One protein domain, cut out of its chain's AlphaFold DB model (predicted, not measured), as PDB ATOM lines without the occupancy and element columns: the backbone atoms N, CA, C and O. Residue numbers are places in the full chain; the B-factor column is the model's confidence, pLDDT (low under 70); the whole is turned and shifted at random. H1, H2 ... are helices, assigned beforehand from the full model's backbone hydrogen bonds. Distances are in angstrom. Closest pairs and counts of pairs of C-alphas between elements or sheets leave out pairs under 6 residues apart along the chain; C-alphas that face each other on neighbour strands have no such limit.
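Overview. This is residues 142 to 181 of the 195 residues of an uncharacterized protein of marine metagenome (UniProt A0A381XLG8). Three helices have their centres at the corners of a small triangle: H1, the longest, and H2 run opposite ways with little tilt between their lines, and H3 runs crosswise to both and touches each. A loop, residues 155 to 159, joins H1 to H2, and a short tail, residues 177 to 181, leads away from H3. The printed part has 40 residues, with the named helices H1, H2 and H3 in that order and no named strand: it is all helix. It is compact, with a radius of gyration of the C-alphas of 9.4 A and spans of 25 by 21 by 20 A.

Along the chain. Find C-alpha 142 at (210.792, 214.007, 261.393); from there H1, residues 142 to 154, runs 18.4 A to C-alpha 154 at (199.567, 222.277, 249.419). H2 is residues 160 to 167, 10.5 A long. H3 is residues 169 to 176, 10.7 A long, and ends at C-alpha 176 at (202.271, 213.726, 248.105).

Arrangement. Begin at H1, which touches H3 with residues 146 to 150 alone. Look at Ala 150 and Leu 175, whose C-alphas are the closest of the two helices at 6.2 A; the lines are about perpendicular, at 77 degrees. H3 also touches H2, with the C-alphas of Thr 164 and Thr 172 closest at 5.8 A, at a steep tilt of 59 degrees, opposite ways. H1 and H2 are close but not clearly touching: their closest C-alphas, Val 153 and Ser 160, are 6.6 A apart, and the helices run opposite ways at a shallow tilt of 19 degrees. In H1, H2 and H3 every O i to N i+4 pair is within hydrogen-bond range.

Size, cuts and confidence. The two C-alphas farthest apart are those of Gly 165 and Gly 181, at 26.3 A. The printed part has no cut, and the links H1 to H2 and H2 to H3 are tight. Read the B-factor column for the pLDDT: its mean over the printed part is 70.9, and residue 160 and residues 169 to 181 are under 70.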
ATOM      1  N   GLU A 142     210.747 214.310 262.818       74.94
ATOM      2  CA  GLU A 142     210.792 214.007 261.393       74.94
ATOM      3  C   GLU A 142     209.391 213.889 260.764       74.94
ATOM      4  O   GLU A 142     209.167 214.406 259.671       74.94
ATOM      5  N   GLN A 143     208.427 213.253 261.439       74.56
ATOM      6  CA  GLN A 143     207.052 213.125 260.935       74.56
ATOM      7  C   GLN A 143     206.310 214.466 260.950       74.56
ATOM      8  O   GLN A 143     205.592 214.782 259.998       74.56
ATOM      9  N   GLU A 144     206.527 215.289 261.978       72.44
ATOM     10  CA  GLU A 144     205.966 216.644 262.035       72.44
ATOM     11  C   GLU A 144     206.543 217.542 260.935       72.44
ATOM     12  O   GLU A 144     205.788 218.238 260.252       72.44
ATOM     13  N   ALA A 145     207.858 217.474 260.698       78.62
ATOM     14  CA  ALA A 145     208.504 218.206 259.613       78.62
ATOM     15  C   ALA A 145     207.960 217.786 258.238       78.62
ATOM     16  O   ALA A 145     207.662 218.647 257.410       78.62
ATOM     17  N   LYS A 146     207.753 216.481 258.011       77.38
ATOM     18  CA  LYS A 146     207.140 215.954 256.779       77.38
ATOM     19  C   LYS A 146     205.708 216.463 256.584       77.38
ATOM     20  O   LYS A 146     205.366 216.911 255.491       77.38
ATOM     21  N   LYS A 147     204.893 216.469 257.645       76.56
ATOM     22  CA  LYS A 147     203.508 216.969 257.605       76.56
ATOM     23  C   LYS A 147     203.439 218.476 257.348       76.56
ATOM     24  O   LYS A 147     202.607 218.930 256.565       76.56
ATOM     25  N   LEU A 148     204.324 219.249 257.977       78.06
ATOM     26  CA  LEU A 148     204.423 220.693 257.764       78.06
ATOM     27  C   LEU A 148     204.865 221.000 256.328       78.06
ATOM     28  O   LEU A 148     204.273 221.864 255.684       78.06
ATOM     29  N   LEU A 149     205.838 220.255 255.800       78.19
ATOM     30  CA  LEU A 149     206.325 220.412 254.430       78.19
ATOM     31  C   LEU A 149     205.236 220.068 253.402       78.19
ATOM     32  O   LEU A 149     205.005 220.845 252.478       78.19
ATOM     33  N   ALA A 150     204.493 218.975 253.599       76.81
ATOM     34  CA  ALA A 150     203.344 218.633 252.758       76.81
ATOM     35  C   ALA A 150     202.270 219.741 252.769       76.81
ATOM     36  O   ALA A 150     201.734 220.116 251.722       76.81
ATOM     37  N   LEU A 151     202.003 220.332 253.938       76.69
ATOM     38  CA  LEU A 151     201.070 221.452 254.071       76.69
ATOM     39  C   LEU A 151     201.591 222.727 253.386       76.69
ATOM     40  O   LEU A 151     200.808 223.438 252.754       76.69
ATOM     41  N   MET A 152     202.899 222.987 253.440       76.25
ATOM     42  CA  MET A 152     203.541 224.098 252.726       76.25
ATOM     43  C   MET A 152     203.429 223.955 251.203       76.25
ATOM     44  O   MET A 152     203.081 224.934 250.537       76.25
ATOM     45  N   VAL A 153     203.627 222.746 250.663       80.44
ATOM     46  CA  VAL A 153     203.428 222.458 249.229       80.44
ATOM     47  C   VAL A 153     201.957 222.630 248.841       80.44
ATOM     48  O   VAL A 153     201.657 223.326 247.872       80.44
ATOM     49  N   LYS A 154     201.017 222.104 249.642       75.81
ATOM     50  CA  LYS A 154     199.567 222.277 249.419       75.81
ATOM     51  C   LYS A 154     199.131 223.745 249.467       75.81
ATOM     52  O   LYS A 154     198.226 224.147 248.743       75.81
ATOM     53  N   SER A 155     199.778 224.548 250.310       76.25
ATOM     54  CA  SER A 155     199.537 225.992 250.408       76.25
ATOM     55  C   SER A 155     200.193 226.811 249.286       76.25
ATOM     56  O   SER A 155     199.953 228.013 249.201       76.25
ATOM     57  N   GLY A 156     200.999 226.177 248.423       74.69
ATOM     58  CA  GLY A 156     201.664 226.817 247.286       74.69
ATOM     59  C   GLY A 156     202.846 227.717 247.659       74.69
ATOM     60  O   GLY A 156     203.289 228.504 246.828       74.69
ATOM     61  N   VAL A 157     203.344 227.630 248.897       79.62
ATOM     62  CA  VAL A 157     204.484 228.428 249.389       79.62
ATOM     63  C   VAL A 157     205.821 227.862 248.905       79.62
ATOM     64  O   VAL A 157     206.785 228.609 248.770       79.62
ATOM     65  N   VAL A 158     205.872 226.558 248.618       76.75
ATOM     66  CA  VAL A 158     207.054 225.859 248.098       76.75
ATOM     67  C   VAL A 158     206.661 225.108 246.832       76.75
ATOM     68  O   VAL A 158     205.611 224.456 246.802       76.75
ATOM     69  N   SER A 159     207.482 225.199 245.783       77.00
ATOM     70  CA  SER A 159     207.232 224.462 244.544       77.00
ATOM     71  C   SER A 159     207.588 222.981 244.708       77.00
ATOM     72  O   SER A 159     208.542 222.623 245.398       77.00
ATOM     73  N   SER A 160     206.839 222.091 244.051       68.75
ATOM     74  CA  SER A 160     207.123 220.649 244.110       68.75
ATOM     75  C   SER A 160     208.522 220.302 243.579       68.75
ATOM     76  O   SER A 160     209.079 219.291 243.989       68.75
ATOM     77  N   GLU A 161     209.087 221.136 242.701       74.50
ATOM     78  CA  GLU A 161     210.418 220.962 242.106       74.50
ATOM     79  C   GLU A 161     211.557 221.276 243.094       74.50
ATOM     80  O   GLU A 161     212.592 220.612 243.110       74.50
ATOM     81  N   GLU A 162     211.360 222.246 243.989       73.69
ATOM     82  CA  GLU A 162     212.332 222.549 245.047       73.69
ATOM     83  C   GLU A 162     212.386 221.432 246.095       73.69
ATOM     84  O   GLU A 162     213.456 221.109 246.617       73.69
ATOM     85  N   VAL A 163     211.243 220.798 246.378       72.69
ATOM     86  CA  VAL A 163     211.182 219.672 247.318       72.69
ATOM     87  C   VAL A 163     211.786 218.410 246.706       72.69
ATOM     88  O   VAL A 163     212.530 217.712 247.395       72.69
ATOM     89  N   THR A 164     211.531 218.128 245.423       77.06
ATOM     90  CA  THR A 164     212.146 216.977 244.734       77.06
ATOM     91  C   THR A 164     213.661 217.136 244.647       77.06
ATOM     92  O   THR A 164     214.383 216.164 244.863       77.06
ATOM     93  N   GLY A 165     214.160 218.358 244.428       77.69
ATOM     94  CA  GLY A 165     215.595 218.652 244.445       77.69
ATOM     95  C   GLY A 165     216.255 218.465 245.818       77.69
ATOM     96  O   GLY A 165     217.415 218.059 245.887       77.69
ATOM     97  N   ALA A 166     215.529 218.730 246.909       73.88
ATOM     98  CA  ALA A 166     216.060 218.643 248.271       73.88
ATOM     99  C   ALA A 166     215.940 217.245 248.905       73.88
ATOM    100  O   ALA A 166     216.825 216.841 249.658       73.88
ATOM    101  N   LEU A 167     214.847 216.521 248.639       75.19
ATOM    102  CA  LEU A 167     214.531 215.235 249.282       75.19
ATOM    103  C   LEU A 167     214.662 214.021 248.346       75.19
ATOM    104  O   LEU A 167     214.695 212.890 248.830       75.19
ATOM    105  N   GLY A 168     214.754 214.237 247.033       75.38
ATOM    106  CA  GLY A 168     214.715 213.174 246.032       75.38
ATOM    107  C   GLY A 168     213.290 212.750 245.656       75.38
ATOM    108  O   GLY A 168     212.330 212.938 246.406       75.38
ATOM    109  N   GLU A 169     213.163 212.163 244.467       67.88
ATOM    110  CA  GLU A 169     211.884 211.825 243.825       67.88
ATOM    111  C   GLU A 169     211.043 210.835 244.660       67.88
ATOM    112  O   GLU A 169     209.849 211.059 244.890       67.88
ATOM    113  N   ASP A 170     211.685 209.815 245.238       65.50
ATOM    114  CA  ASP A 170     211.024 208.781 246.052       65.50
ATOM    115  C   ASP A 170     210.369 209.348 247.322       65.50
ATOM    116  O   ASP A 170     209.241 208.993 247.681       65.50
ATOM    117  N   ALA A 171     211.047 210.279 247.998       64.25
ATOM    118  CA  ALA A 171     210.545 210.889 249.224       64.25
ATOM    119  C   ALA A 171     209.393 211.863 248.943       64.25
ATOM    120  O   ALA A 171     208.436 211.929 249.715       64.25
ATOM    121  N   THR A 172     209.439 212.580 247.819       65.31
ATOM    122  CA  THR A 172     208.343 213.471 247.412       65.31
ATOM    123  C   THR A 172     207.084 212.735 246.996       65.31
ATOM    124  O   THR A 172     205.990 213.161 247.360       65.31
ATOM    125  N   SER A 173     207.227 211.598 246.315       64.50
ATOM    126  CA  SER A 173     206.092 210.738 245.989       64.50
ATOM    127  C   SER A 173     205.420 210.220 247.264       64.50
ATOM    128  O   SER A 173     204.204 210.327 247.408       64.50
ATOM    129  N   SER A 174     206.199 209.769 248.254       66.69
ATOM    130  CA  SER A 174     205.673 209.338 249.560       66.69
ATOM    131  C   SER A 174     204.963 210.459 250.341       66.69
ATOM    132  O   SER A 174     203.974 210.201 251.023       66.69
ATOM    133  N   LEU A 175     205.436 211.705 250.215       65.62
ATOM    134  CA  LEU A 175     204.845 212.888 250.856       65.62
ATOM    135  C   LEU A 175     203.537 213.354 250.203       65.62
ATOM    136  O   LEU A 175     202.650 213.830 250.906       65.62
ATOM    137  N   LEU A 176     203.427 213.248 248.876       65.19
ATOM    138  CA  LEU A 176     202.271 213.726 248.105       65.19
ATOM    139  C   LEU A 176     201.183 212.660 247.908       65.19
ATOM    140  O   LEU A 176     200.052 213.008 247.594       65.19
ATOM    141  N   SER A 177     201.522 211.380 248.093       62.69
ATOM    142  CA  SER A 177     200.590 210.242 248.009       62.69
ATOM    143  C   SER A 177     199.862 209.922 249.316       62.69
ATOM    144  O   SER A 177     198.968 209.080 249.304       62.69
ATOM    145  N   HIS A 178     200.182 210.598 250.426       54.59
ATOM    146  CA  HIS A 178     199.307 210.645 251.604       54.59
ATOM    147  C   HIS A 178     198.097 211.544 251.296       54.59
ATOM    148  O   HIS A 178     197.959 212.653 251.813       54.59
ATOM    149  N   ASP A 179     197.265 211.080 250.368       47.84
ATOM    150  CA  ASP A 179     195.967 211.651 250.054       47.84
ATOM    151  C   ASP A 179     194.966 211.090 251.073       47.84
ATOM    152  O   ASP A 179     194.644 209.903 251.049       47.84
ATOM    153  N   ASP A 180     194.480 211.936 251.984       48.50
ATOM    154  CA  ASP A 180     193.311 211.678 252.843       48.50
ATOM    155  C   ASP A 180     192.014 211.655 251.985       48.50
ATOM    156  O   ASP A 180     191.031 212.340 252.280       48.50
ATOM    157  N   GLY A 181     192.041 210.943 250.853       46.59
ATOM    158  CA  GLY A 181     191.019 210.941 249.805       46.59
ATOM    159  C   GLY A 181     189.975 209.824 249.914       46.59
ATOM    160  O   GLY A 181     188.982 209.874 249.195       46.59
TER     161      GLY A 181